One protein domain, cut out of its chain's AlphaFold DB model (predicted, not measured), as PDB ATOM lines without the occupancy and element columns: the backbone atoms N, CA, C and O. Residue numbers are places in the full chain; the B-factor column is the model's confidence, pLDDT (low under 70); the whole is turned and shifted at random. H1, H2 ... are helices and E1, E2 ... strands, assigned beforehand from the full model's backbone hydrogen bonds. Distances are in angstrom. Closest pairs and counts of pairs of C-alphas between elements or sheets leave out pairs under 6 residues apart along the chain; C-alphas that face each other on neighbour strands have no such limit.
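Overview. This is residues 5 to 101 of the 101 residues of the protein "GDE_C domain-containing protein" of Candidatus Aenigmarchaeota archaeon (UniProt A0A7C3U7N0). What does the model look like? H4, the longest helix, packs on H2 and H3 at one end of the body, while H1 sits at the other end, away from these three; between them lie E1 and loops, among them residues 72 to 73 paired with 81 to 82. What is it made of? The printed part has 97 residues, under half of them in named elements, in the order E1, H1, H2, H3, H4; the class is mostly helix. How large is it? It is compact, with a radius of gyration of the C-alphas of 12.8 A and spans of 38 by 26 by 21 A.

Along the chain. Where is the longest helix? H4, residues 88 to 100, runs 17.9 A from C-alpha 88 at (1.806, 17.763, -16.151) to C-alpha 100 at (10.370, 31.995, -9.380). Where are the others? H3 is residues 50 to 60, 15.2 A; H2 is residues 41 to 47, 10.3 A; H1 is residues 27 to 36, 14.0 A. E1, residues 8 to 10, 6.7 A, begins at C-alpha 8 at (15.478, 14.002, -9.092).

Arrangement. What does H4 touch? H4 and H2 touch, closest at the C-alphas of Trp 42 and Ser 90, 4.0 A, the same way at a shallow tilt of 34 degrees, only just short of steep. With residues 94 to 98 alone H4 touches H3, closest at the C-alphas of Lys 50 and Leu 98, 6.2 A; this helical hairpin runs opposite ways at a steep tilt of 40 degrees. And the rest? H1 is apart from H2, H3 and H4. E1 pairs with no named strand, but its residues 9 to 10 pair antiparallel with residues 39 to 40. Are the helix backbones complete? In H2, H3 and H4 every O i to N i+4 pair is within hydrogen-bond range; in H1, 5 of 6 are.

Size, cuts and confidence. How far does it reach? The two C-alphas farthest apart, of Ser 26 and Asn 100, are 40.2 A apart. Which links are long? E1 to H1, 16 residues, and H3 to H4, 27 residues, are long links; the printed part has no cut. Where is confidence low? Residue 101 alone is under 70.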
ATOM      1  N   THR A   5      19.194  12.694  -6.396       92.38
ATOM      2  CA  THR A   5      20.076  12.363  -7.516       92.38
ATOM      3  C   THR A   5      20.110  13.539  -8.489       92.38
ATOM      4  O   THR A   5      19.260  14.423  -8.419       92.38
ATOM      5  N   LYS A   6      21.016  13.507  -9.471       89.56
ATOM      6  CA  LYS A   6      21.037  14.493 -10.566       89.56
ATOM      7  C   LYS A   6      19.784  14.480 -11.462       89.56
ATOM      8  O   LYS A   6      19.610  15.383 -12.267       89.56
ATOM      9  N   PHE A   7      18.943  13.448 -11.353       90.75
ATOM     10  CA  PHE A   7      17.706  13.299 -12.128       90.75
ATOM     11  C   PHE A   7      16.440  13.559 -11.306       90.75
ATOM     12  O   PHE A   7      15.334  13.481 -11.832       90.75
ATOM     13  N   GLY A   8      16.590  13.822 -10.009       90.56
ATOM     14  CA  GLY A   8      15.478  14.002  -9.092       90.56
ATOM     15  C   GLY A   8      15.531  13.120  -7.862       90.56
ATOM     16  O   GLY A   8      16.583  12.606  -7.474       90.56
ATOM     17  N   VAL A   9      14.379  12.982  -7.216       96.06
ATOM     18  CA  VAL A   9      14.251  12.364  -5.896       96.06
ATOM     19  C   VAL A   9      13.723  10.945  -6.033       96.06
ATOM     20  O   VAL A   9      12.631  10.745  -6.567       96.06
ATOM     21  N   ARG A  10      14.480   9.964  -5.532       97.44
ATOM     22  CA  ARG A  10      14.001   8.585  -5.374       97.44
ATOM     23  C   ARG A  10      12.851   8.541  -4.377       97.44
ATOM     24  O   ARG A  10      12.895   9.203  -3.345       97.44
ATOM     25  N   THR A  11      11.872   7.692  -4.646       97.38
ATOM     26  CA  THR A  11      10.737   7.437  -3.743       97.38
ATOM     27  C   THR A  11      11.121   6.653  -2.493       97.38
ATOM     28  O   THR A  11      10.460   6.777  -1.467       97.38
ATOM     29  N   LEU A  12      12.215   5.887  -2.547       97.31
ATOM     30  CA  LEU A  12      12.728   5.105  -1.424       97.31
ATOM     31  C   LEU A  12      14.268   5.081  -1.449       97.31
ATOM     32  O   LEU A  12      14.858   5.067  -2.536       97.31
ATOM     33  N   PRO A  13      14.962   5.098  -0.295       96.06
ATOM     34  CA  PRO A  13      16.416   5.055  -0.290       96.06
ATOM     35  C   PRO A  13      16.930   3.645  -0.599       96.06
ATOM     36  O   PRO A  13      16.371   2.650  -0.149       96.06
ATOM     37  N   LYS A  14      18.064   3.562  -1.302       95.62
ATOM     38  CA  LYS A  14      18.670   2.301  -1.767       95.62
ATOM     39  C   LYS A  14      19.021   1.287  -0.678       95.62
ATOM     40  O   LYS A  14      19.116   0.101  -0.963       95.62
ATOM     41  N   TYR A  15      19.251   1.743   0.553       94.31
ATOM     42  CA  TYR A  15      19.551   0.846   1.671       94.31
ATOM     43  C   TYR A  15      18.303   0.134   2.211       94.31
ATOM     44  O   TYR A  15      18.435  -0.787   3.016       94.31
ATOM     45  N   ASP A  16      17.100   0.566   1.822       97.06
ATOM     46  CA  ASP A  16      15.875  -0.125   2.201       97.06
ATOM     47  C   ASP A  16      15.743  -1.429   1.405       97.06
ATOM     48  O   ASP A  16      15.885  -1.457   0.182       97.06
ATOM     49  N   LYS A  17      15.424  -2.524   2.098       96.75
ATOM     50  CA  LYS A  17      15.246  -3.853   1.488       96.75
ATOM     51  C   LYS A  17      14.131  -3.898   0.437       96.75
ATOM     52  O   LYS A  17      14.102  -4.811  -0.388       96.75
ATOM     53  N   ASN A  18      13.192  -2.956   0.494       97.19
ATOM     54  CA  ASN A  18      12.074  -2.863  -0.434       97.19
ATOM     55  C   ASN A  18      12.388  -1.988  -1.650       97.19
ATOM     56  O   ASN A  18      11.509  -1.819  -2.489       97.19
ATOM     57  N   PHE A  19      13.612  -1.463  -1.774       97.81
ATOM     58  CA  PHE A  19      14.012  -0.665  -2.923       97.81
ATOM     59  C   PHE A  19      13.883  -1.444  -4.244       97.81
ATOM     60  O   PHE A  19      14.344  -2.583  -4.377       97.81
ATOM     61  N   LYS A  20      13.238  -0.809  -5.224       98.00
ATOM     62  CA  LYS A  20      12.967  -1.288  -6.583       98.00
ATOM     63  C   LYS A  20      13.298  -0.171  -7.575       98.00
ATOM     64  O   LYS A  20      12.439   0.621  -7.946       98.00
ATOM     65  N   GLY A  21      14.566  -0.093  -7.976       97.19
ATOM     66  CA  GLY A  21      15.075   0.990  -8.820       97.19
ATOM     67  C   GLY A  21      14.736   0.892 -10.308       97.19
ATOM     68  O   GLY A  21      14.909   1.883 -11.000       97.19
ATOM     69  N   SER A  22      14.241  -0.245 -10.804       98.06
ATOM     70  CA  SER A  22      13.908  -0.441 -12.225       98.06
ATOM     71  C   SER A  22      12.406  -0.630 -12.420       98.06
ATOM     72  O   SER A  22      11.825  -1.597 -11.918       98.06
ATOM     73  N   TYR A  23      11.776   0.260 -13.185       98.19
ATOM     74  CA  TYR A  23      10.386   0.163 -13.613       98.19
ATOM     75  C   TYR A  23      10.279  -0.752 -14.843       98.19
ATOM     76  O   TYR A  23      10.164  -0.326 -15.993       98.19
ATOM     77  N   SER A  24      10.323  -2.062 -14.599       97.25
ATOM     78  CA  SER A  24      10.321  -3.094 -15.642       97.25
ATOM     79  C   SER A  24       9.600  -4.369 -15.193       97.25
ATOM     80  O   SER A  24       9.307  -4.540 -14.013       97.25
ATOM     81  N   GLY A  25       9.342  -5.286 -16.127       97.12
ATOM     82  CA  GLY A  25       8.730  -6.585 -15.825       97.12
ATOM     83  C   GLY A  25       7.202  -6.541 -15.790       97.12
ATOM     84  O   GLY A  25       6.574  -5.797 -16.547       97.12
ATOM     85  N   SER A  26       6.601  -7.375 -14.948       98.25
ATOM     86  CA  SER A  26       5.153  -7.518 -14.765       98.25
ATOM     87  C   SER A  26       4.495  -6.261 -14.182       98.25
ATOM     88  O   SER A  26       5.154  -5.370 -13.654       98.25
ATOM     89  N   VAL A  27       3.159  -6.198 -14.232       97.62
ATOM     90  CA  VAL A  27       2.388  -5.095 -13.625       97.62
ATOM     91  C   VAL A  27       2.725  -4.935 -12.142       97.62
ATOM     92  O   VAL A  27       2.957  -3.821 -11.694       97.62
ATOM     93  N   LYS A  28       2.816  -6.046 -11.401       97.81
ATOM     94  CA  LYS A  28       3.138  -6.029  -9.970       97.81
ATOM     95  C   LYS A  28       4.545  -5.493  -9.698       97.81
ATOM     96  O   LYS A  28       4.736  -4.740  -8.753       97.81
ATOM     97  N   GLU A  29       5.532  -5.886 -10.500       98.06
ATOM     98  CA  GLU A  29       6.915  -5.409 -10.341       98.06
ATOM     99  C   GLU A  29       7.028  -3.914 -10.636       98.06
ATOM    100  O   GLU A  29       7.663  -3.181  -9.879       98.06
ATOM    101  N   ARG A  30       6.345  -3.457 -11.687       98.19
ATOM    102  CA  ARG A  30       6.278  -2.044 -12.055       98.19
ATOM    103  C   ARG A  30       5.577  -1.200 -10.997       98.19
ATOM    104  O   ARG A  30       6.112  -0.167 -10.627       98.19
ATOM    105  N   ASP A  31       4.442  -1.657 -10.475       98.00
ATOM    106  CA  ASP A  31       3.707  -0.985  -9.395       98.00
ATOM    107  C   ASP A  31       4.568  -0.830  -8.129       98.00
ATOM    108  O   ASP A  31       4.665   0.251  -7.547       98.00
ATOM    109  N   LEU A  32       5.308  -1.884  -7.764       98.12
ATOM    110  CA  LEU A  32       6.261  -1.815  -6.659       98.12
ATOM    111  C   LEU A  32       7.377  -0.799  -6.930       98.12
ATOM    112  O   LEU A  32       7.667   0.006  -6.048       98.12
ATOM    113  N   ALA A  33       7.988  -0.807  -8.119       98.38
ATOM    114  CA  ALA A  33       9.041   0.142  -8.493       98.38
ATOM    115  C   ALA A  33       8.562   1.597  -8.504       98.38
ATOM    116  O   ALA A  33       9.244   2.470  -7.970       98.38
ATOM    117  N   TYR A  34       7.363   1.831  -9.039       98.25
ATOM    118  CA  TYR A  34       6.728   3.142  -9.188       98.25
ATOM    119  C   TYR A  34       6.644   3.929  -7.870       98.25
ATOM    120  O   TYR A  34       6.764   5.158  -7.860       98.25
ATOM    121  N   HIS A  35       6.473   3.208  -6.758       97.75
ATOM    122  CA  HIS A  35       6.346   3.776  -5.416       97.75
ATOM    123  C   HIS A  35       7.532   3.487  -4.485       97.75
ATOM    124  O   HIS A  35       7.613   4.100  -3.424       97.75
ATOM    125  N   ASN A  36       8.435   2.565  -4.838       98.00
ATOM    126  CA  ASN A  36       9.495   2.093  -3.939       98.00
ATOM    127  C   ASN A  36      10.887   2.100  -4.572       98.00
ATOM    128  O   ASN A  36      11.715   1.259  -4.239       98.00
ATOM    129  N   GLY A  37      11.200   3.031  -5.463       97.31
ATOM    130  CA  GLY A  37      12.589   3.216  -5.877       97.31
ATOM    131  C   GLY A  37      12.805   4.087  -7.098       97.31
ATOM    132  O   GLY A  37      13.885   4.666  -7.212       97.31
ATOM    133  N   THR A  38      11.805   4.249  -7.965       98.44
ATOM    134  CA  THR A  38      11.889   5.202  -9.078       98.44
ATOM    135  C   THR A  38      12.036   6.636  -8.580       98.44
ATOM    136  O   THR A  38      11.689   6.992  -7.446       98.44
ATOM    137  N   ILE A  39      12.577   7.469  -9.456       98.06
ATOM    138  CA  ILE A  39      12.726   8.902  -9.294       98.06
ATOM    139  C   ILE A  39      11.499   9.608  -9.864       98.06
ATOM    140  O   ILE A  39      11.040   9.281 -10.956       98.06
ATOM    141  N   TRP A  40      11.019  10.621  -9.144       97.81
ATOM    142  CA  TRP A  40       9.957  11.510  -9.606       97.81
ATOM    143  C   TRP A  40      10.489  12.929  -9.853       97.81
ATOM    144  O   TRP A  40      10.902  13.594  -8.893       97.81
ATOM    145  N   PRO A  41      10.445  13.439 -11.099       97.00
ATOM    146  CA  PRO A  41      10.930  14.782 -11.418       97.00
ATOM    147  C   PRO A  41      10.180  15.915 -10.705       97.00
ATOM    148  O   PRO A  41      10.799  16.912 -10.339       97.00
ATOM    149  N   TRP A  42       8.876  15.775 -10.437       97.25
ATOM    150  CA  TRP A  42       8.125  16.849  -9.770       97.25
ATOM    151  C   TRP A  42       8.616  17.149  -8.352       97.25
ATOM    152  O   TRP A  42       8.647  18.307  -7.942       97.25
ATOM    153  N   LEU A  43       9.065  16.126  -7.616       96.81
ATOM    154  CA  LEU A  43       9.684  16.315  -6.303       96.81
ATOM    155  C   LEU A  43      10.967  17.138  -6.421       96.81
ATOM    156  O   LEU A  43      11.273  17.934  -5.536       96.81
ATOM    157  N   PHE A  44      11.702  16.972  -7.522       95.62
ATOM    158  CA  PHE A  44      12.923  17.722  -7.771       95.62
ATOM    159  C   PHE A  44      12.628  19.203  -7.985       95.62
ATOM    160  O   PHE A  44      13.256  20.040  -7.345       95.62
ATOM    161  N   GLY A  45      11.602  19.522  -8.784       95.75
ATOM    162  CA  GLY A  45      11.126  20.895  -8.973       95.75
ATOM    163  C   GLY A  45      10.759  21.603  -7.662       95.75
ATOM    164  O   GLY A  45      10.891  22.819  -7.568       95.75
ATOM    165  N   LEU A  46      10.369  20.864  -6.619       95.38
ATOM    166  CA  LEU A  46      10.090  21.435  -5.302       95.38
ATOM    167  C   LEU A  46      11.363  21.696  -4.488       95.38
ATOM    168  O   LEU A  46      11.528  22.792  -3.945       95.38
ATOM    169  N   ILE A  47      12.261  20.712  -4.397       94.44
ATOM    170  CA  ILE A  47      13.332  20.724  -3.386       94.44
ATOM    171  C   ILE A  47      14.712  21.132  -3.901       94.44
ATOM    172  O   ILE A  47      15.568  21.456  -3.087       94.44
ATOM    173  N   ALA A  48      14.950  21.067  -5.209       93.69
ATOM    174  CA  ALA A  48      16.264  21.334  -5.779       93.69
ATOM    175  C   ALA A  48      16.537  22.825  -5.939       93.69
ATOM    176  O   ALA A  48      15.608  23.646  -6.036       93.69
ATOM    177  N   GLU A  49      17.820  23.151  -6.045       93.94
ATOM    178  CA  GLU A  49      18.260  24.481  -6.429       93.94
ATOM    179  C   GLU A  49      18.032  24.725  -7.925       93.94
ATOM    180  O   GLU A  49      17.989  23.806  -8.749       93.94
ATOM    181  N   LYS A  50      17.879  25.998  -8.296       94.88
ATOM    182  CA  LYS A  50      17.546  26.385  -9.674       94.88
ATOM    183  C   LYS A  50      18.566  25.878 -10.695       94.88
ATOM    184  O   LYS A  50      18.179  25.478 -11.792       94.88
ATOM    185  N   ASP A  51      19.851  25.903 -10.351       94.94
ATOM    186  CA  ASP A  51      20.915  25.464 -11.256       94.94
ATOM    187  C   ASP A  51      20.902  23.941 -11.464       94.94
ATOM    188  O   ASP A  51      21.055  23.490 -12.597       94.94
ATOM    189  N   GLU A  52      20.566  23.153 -10.436       95.31
ATOM    190  CA  GLU A  52      20.368  21.702 -10.575       95.31
ATOM    191  C   GLU A  52      19.193  21.378 -11.512       95.31
ATOM    192  O   GLU A  52      19.263  20.444 -12.314       95.31
ATOM    193  N   ILE A  53      18.119  22.175 -11.455       96.69
ATOM    194  CA  ILE A  53      16.981  22.029 -12.370       96.69
ATOM    195  C   ILE A  53      17.359  22.366 -13.811       96.69
ATOM    196  O   ILE A  53      16.903  21.676 -14.722       96.69
ATOM    197  N   LYS A  54      18.190  23.388 -14.053       96.06
ATOM    198  CA  LYS A  54      18.657  23.702 -15.415       96.06
ATOM    199  C   LYS A  54      19.443  22.535 -16.007       96.06
ATOM    200  O   LYS A  54      19.139  22.114 -17.122       96.06
ATOM    201  N   ASP A  55      20.387  21.987 -15.242       95.75
ATOM    202  CA  ASP A  55      21.202  20.847 -15.667       95.75
ATOM    203  C   ASP A  55      20.331  19.622 -15.968       95.75
ATOM    204  O   ASP A  55      20.483  18.980 -17.012       95.75
ATOM    205  N   PHE A  56      19.363  19.332 -15.094       96.19
ATOM    206  CA  PHE A  56      18.391  18.267 -15.311       96.19
ATOM    207  C   PHE A  56      17.585  18.466 -16.595       96.19
ATOM    208  O   PHE A  56      17.500  17.545 -17.407       96.19
ATOM    209  N   VAL A  57      17.017  19.657 -16.805       96.44
ATOM    210  CA  VAL A  57      16.180  19.955 -17.975       96.44
ATOM    211  C   VAL A  57      16.974  19.807 -19.269       96.44
ATOM    212  O   VAL A  57      16.470  19.181 -20.196       96.44
ATOM    213  N   CYS A  58      18.212  20.309 -19.335       94.88
ATOM    214  CA  CYS A  58      19.067  20.169 -20.520       94.88
ATOM    215  C   CYS A  58      19.278  18.708 -20.937       94.88
ATOM    216  O   CYS A  58      19.425  18.416 -22.124       94.88
ATOM    217  N   ILE A  59      19.287  17.795 -19.966       94.38
ATOM    218  CA  ILE A  59      19.461  16.367 -20.200       94.38
ATOM    219  C   ILE A  59      18.116  15.700 -20.513       94.38
ATOM    220  O   ILE A  59      17.995  15.002 -21.516       94.38
ATOM    221  N   GLU A  60      17.100  15.903 -19.674       95.56
ATOM    222  CA  GLU A  60      15.859  15.126 -19.715       95.56
ATOM    223  C   GLU A  60      15.045  15.361 -20.989       95.56
ATOM    224  O   GLU A  60      14.574  14.397 -21.599       95.56
ATOM    225  N   ILE A  61      14.970  16.607 -21.466       95.81
ATOM    226  CA  ILE A  61      14.198  16.951 -22.673       95.81
ATOM    227  C   ILE A  61      14.719  16.259 -23.940       95.81
ATOM    228  O   ILE A  61      14.001  16.175 -24.936       95.81
ATOM    229  N   MET A  62      15.960  15.765 -23.915       94.31
ATOM    230  CA  MET A  62      16.596  15.068 -25.034       94.31
ATOM    231  C   MET A  62      16.465  13.543 -24.945       94.31
ATOM    232  O   MET A  62      16.796  12.852 -25.906       94.31
ATOM    233  N   ARG A  63      16.007  13.000 -23.808       90.94
ATOM    234  CA  ARG A  63      16.034  11.554 -23.524       90.94
ATOM    235  C   ARG A  63      14.721  10.857 -23.826       90.94
ATOM    236  O   ARG A  63      14.732   9.759 -24.374       90.94
ATOM    237  N   TYR A  64      13.599  11.470 -23.452       92.38
ATOM    238  CA  TYR A  64      12.293  10.819 -23.504       92.38
ATOM    239  C   TYR A  64      11.194  11.845 -23.740       92.38
ATOM    240  O   TYR A  64      11.057  12.807 -22.995       92.38
ATOM    241  N   GLY A  65      10.420  11.656 -24.811       90.12
ATOM    242  CA  GLY A  65       9.346  12.589 -25.149       90.12
ATOM    243  C   GLY A  65       9.803  13.945 -25.696       90.12
ATOM    244  O   GLY A  65       9.103  14.912 -25.448       90.12
ATOM    245  N   LEU A  66      10.947  14.021 -26.399       90.75
ATOM    246  CA  LEU A  66      11.495  15.190 -27.130       90.75
ATOM    247  C   LEU A  66      10.881  16.556 -26.759       90.75
ATOM    248  O   LEU A  66       9.850  16.958 -27.299       90.75
ATOM    249  N   GLY A  67      11.547  17.289 -25.869       95.12
ATOM    250  CA  GLY A  67      11.061  18.574 -25.360       95.12
ATOM    251  C   GLY A  67      10.125  18.464 -24.152       95.12
ATOM    252  O   GLY A  67       9.656  19.491 -23.665       95.12
ATOM    253  N   CYS A  68       9.860  17.254 -23.652       95.94
ATOM    254  CA  CYS A  68       8.999  17.015 -22.494       95.94
ATOM    255  C   CYS A  68       9.785  16.512 -21.278       95.94
ATOM    256  O   CYS A  68      10.944  16.115 -21.381       95.94
ATOM    257  N   ILE A  69       9.120  16.526 -20.120       97.31
ATOM    258  CA  ILE A  69       9.613  15.912 -18.887       97.31
ATOM    259  C   ILE A  69       8.790  14.658 -18.591       97.31
ATOM    260  O   ILE A  69       7.553  14.704 -18.569       97.31
ATOM    261  N   SER A  70       9.497  13.558 -18.340       97.31
ATOM    262  CA  SER A  70       8.912  12.258 -18.034       97.31
ATOM    263  C   SER A  70       8.163  12.224 -16.696       97.31
ATOM    264  O   SER A  70       8.328  13.066 -15.805       97.31
ATOM    265  N   GLU A  71       7.297  11.224 -16.560       98.00
ATOM    266  CA  GLU A  71       6.592  10.927 -15.316       98.00
ATOM    267  C   GLU A  71       7.533  10.398 -14.240       98.00
ATOM    268  O   GLU A  71       7.529  10.901 -13.117       98.00
ATOM    269  N   ILE A  72       8.336   9.401 -14.600       98.31
ATOM    270  CA  ILE A  72       9.261   8.713 -13.707       98.31
ATOM    271  C   ILE A  72      10.563   8.402 -14.432       98.31
ATOM    272  O   ILE A  72      10.606   8.258 -15.654       98.31
ATOM    273  N   ILE A  73      11.616   8.238 -13.646       98.19
ATOM    274  CA  ILE A  73      12.933   7.804 -14.100       98.19
ATOM    275  C   ILE A  73      13.348   6.617 -13.228       98.19
ATOM    276  O   ILE A  73      13.067   6.605 -12.029       98.19
ATOM    277  N   ASP A  74      13.998   5.606 -13.796       98.25
ATOM    278  CA  ASP A  74      14.558   4.511 -13.003       98.25
ATOM    279  C   ASP A  74      15.501   5.065 -11.920       98.25
ATOM    280  O   ASP A  74      16.299   5.970 -12.154       98.25
ATOM    281  N   GLY A  75      15.387   4.546 -10.699       97.19
ATOM    282  CA  GLY A  75      16.215   4.940  -9.558       97.19
ATOM    283  C   GLY A  75      17.634   4.371  -9.582       97.19
ATOM    284  O   GLY A  75      18.489   4.829  -8.808       97.19
ATOM    285  N   ASP A  76      17.874   3.388 -10.450       96.06
ATOM    286  CA  ASP A  76      19.170   2.773 -10.728       96.06
ATOM    287  C   ASP A  76      19.713   3.185 -12.098       96.06
ATOM    288  O   ASP A  76      18.971   3.610 -12.982       96.06
ATOM    289  N   GLU A  77      21.027   3.048 -12.280       94.25
ATOM    290  CA  GLU A  77      21.652   3.199 -13.596       94.25
ATOM    291  C   GLU A  77      21.051   2.200 -14.607       94.25
ATOM    292  O   GLU A  77      20.799   1.053 -14.236       94.25
ATOM    293  N   PRO A  78      20.828   2.604 -15.876       94.75
ATOM    294  CA  PRO A  78      21.275   3.851 -16.510       94.75
ATOM    295  C   PRO A  78      20.286   5.032 -16.383       94.75
ATOM    296  O   PRO A  78      20.387   6.000 -17.141       94.75
ATOM    297  N   PHE A  79      19.373   4.992 -15.403       96.19
ATOM    298  CA  PHE A  79      18.367   6.019 -15.110       96.19
ATOM    299  C   PHE A  79      17.392   6.249 -16.265       96.19
ATOM    300  O   PHE A  79      17.196   7.388 -16.681       96.19
ATOM    301  N   GLU A  80      16.822   5.203 -16.854       97.19
ATOM    302  CA  GLU A  80      15.938   5.364 -18.011       97.19
ATOM    303  C   GLU A  80      14.642   6.097 -17.642       97.19
ATOM    304  O   GLU A  80      13.996   5.786 -16.645       97.19
ATOM    305  N   SER A  81      14.240   7.062 -18.467       97.44
ATOM    306  CA  SER A  81      12.954   7.748 -18.325       97.44
ATOM    307  C   SER A  81      11.816   6.849 -18.819       97.44
ATOM    308  O   SER A  81      11.935   6.180 -19.852       97.44
ATOM    309  N   LYS A  82      10.714   6.806 -18.069       97.44
ATOM    310  CA  LYS A  82       9.584   5.885 -18.264       97.44
ATOM    311  C   LYS A  82       8.249   6.583 -17.976       97.44
ATOM    312  O   LYS A  82       8.183   7.764 -17.639       97.44
ATOM    313  N   GLY A  83       7.163   5.820 -18.108       96.38
ATOM    314  CA  GLY A  83       5.808   6.304 -17.847       96.38
ATOM    315  C   GLY A  83       5.337   7.293 -18.911       96.38
ATOM    316  O   GLY A  83       5.736   7.202 -20.078       96.38
ATOM    317  N   CYS A  84       4.476   8.229 -18.521       97.19
ATOM    318  CA  CYS A  84       4.027   9.302 -19.397       97.19
ATOM    319  C   CYS A  84       5.221  10.127 -19.905       97.19
ATOM    320  O   CYS A  84       6.029  10.622 -19.120       97.19
ATOM    321  N   ILE A  85       5.313  10.295 -21.227       97.12
ATOM    322  CA  ILE A  85       6.382  11.067 -21.883       97.12
ATOM    323  C   ILE A  85       6.318  12.567 -21.571       97.12
ATOM    324  O   ILE A  85       7.328  13.250 -21.670       97.12
ATOM    325  N   SER A  86       5.137  13.079 -21.213       97.12
ATOM    326  CA  SER A  86       4.896  14.488 -20.906       97.12
ATOM    327  C   SER A  86       3.954  14.583 -19.719       97.12
ATOM    328  O   SER A  86       2.733  14.468 -19.848       97.12
ATOM    329  N   GLN A  87       4.533  14.711 -18.531       97.94
ATOM    330  CA  GLN A  87       3.776  14.673 -17.293       97.94
ATOM    331  C   GLN A  87       3.536  16.104 -16.772       97.94
ATOM    332  O   GLN A  87       4.461  16.915 -16.640       97.94
ATOM    333  N   ALA A  88       2.267  16.416 -16.484       98.19
ATOM    334  CA  ALA A  88       1.806  17.763 -16.151       98.19
ATOM    335  C   ALA A  88       2.420  18.346 -14.866       98.19
ATOM    336  O   ALA A  88       2.901  19.477 -14.885       98.19
ATOM    337  N   TRP A  89       2.435  17.602 -13.755       97.69
ATOM    338  CA  TRP A  89       3.003  18.088 -12.492       97.69
ATOM    339  C   TRP A  89       4.532  18.172 -12.521       97.69
ATOM    340  O   TRP A  89       5.101  19.084 -11.918       97.69
ATOM    341  N   SER A  90       5.205  17.298 -13.272       97.44
ATOM    342  CA  SER A  90       6.658  17.336 -13.448       97.44
ATOM    343  C   SER A  90       7.034  18.604 -14.199       97.44
ATOM    344  O   SER A  90       7.856  19.385 -13.733       97.44
ATOM    345  N   SER A  91       6.344  18.871 -15.308       97.12
ATOM    346  CA  SER A  91       6.534  20.100 -16.081       97.12
ATOM    347  C   SER A  91       6.176  21.346 -15.263       97.12
ATOM    348  O   SER A  91       6.921  22.321 -15.272       97.12
ATOM    349  N   GLY A  92       5.060  21.317 -14.528       97.88
ATOM    350  CA  GLY A  92       4.575  22.454 -13.747       97.88
ATOM    351  C   GLY A  92       5.549  22.898 -12.656       97.88
ATOM    352  O   GLY A  92       5.949  24.059 -12.633       97.88
ATOM    353  N   THR A  93       5.979  21.969 -11.802       97.69
ATOM    354  CA  THR A  93       6.910  22.259 -10.692       97.69
ATOM    355  C   THR A  93       8.281  22.729 -11.186       97.69
ATOM    356  O   THR A  93       8.853  23.669 -10.637       97.69
ATOM    357  N   ILE A  94       8.795  22.136 -12.267       97.12
ATOM    358  CA  ILE A  94      10.058  22.554 -12.890       97.12
ATOM    359  C   ILE A  94       9.947  23.964 -13.471       97.12
ATOM    360  O   ILE A  94      10.814  24.803 -13.231       97.12
ATOM    361  N   LEU A  95       8.875  24.248 -14.217       97.00
ATOM    362  CA  LEU A  95       8.642  25.579 -14.775       97.00
ATOM    363  C   LEU A  95       8.486  26.630 -13.675       97.00
ATOM    364  O   LEU A  95       8.983  27.745 -13.828       97.00
ATOM    365  N   GLU A  96       7.821  26.289 -12.574       97.62
ATOM    366  CA  GLU A  96       7.692  27.166 -11.413       97.62
ATOM    367  C   GLU A  96       9.057  27.482 -10.790       97.62
ATOM    368  O   GLU A  96       9.383  28.660 -10.629       97.62
ATOM    369  N   LYS A  97       9.904  26.469 -10.540       96.25
ATOM    370  CA  LYS A  97      11.273  26.675 -10.034       96.25
ATOM    371  C   LYS A  97      12.104  27.554 -10.967       96.25
ATOM    372  O   LYS A  97      12.819  28.438 -10.505       96.25
ATOM    373  N   LEU A  98      12.000  27.354 -12.280       95.62
ATOM    374  CA  LEU A  98      12.753  28.144 -13.257       95.62
ATOM    375  C   LEU A  98      12.288  29.607 -13.334       95.62
ATOM    376  O   LEU A  98      13.110  30.492 -13.589       95.62
ATOM    377  N   LYS A  99      10.999  29.873 -13.105       94.94
ATOM    378  CA  LYS A  99      10.435  31.230 -13.122       94.94
ATOM    379  C   LYS A  99      10.676  31.997 -11.823       94.94
ATOM    380  O   LYS A  99      10.982  33.182 -11.896       94.94
ATOM    381  N   ASN A 100      10.532  31.330 -10.678       86.38
ATOM    382  CA  ASN A 100      10.370  31.995  -9.380       86.38
ATOM    383  C   ASN A 100      11.491  31.719  -8.367       86.38
ATOM    384  O   ASN A 100      11.581  32.448  -7.381       86.38
ATOM    385  N   GLY A 101      12.299  30.672  -8.567       63.50
ATOM    386  CA  GLY A 101      13.534  30.440  -7.799       63.50
ATOM    387  C   GLY A 101      14.698  31.241  -8.354       63.50
ATOM    388  O   GLY A 101      15.719  31.348  -7.656       63.50
TER     389      GLY A 101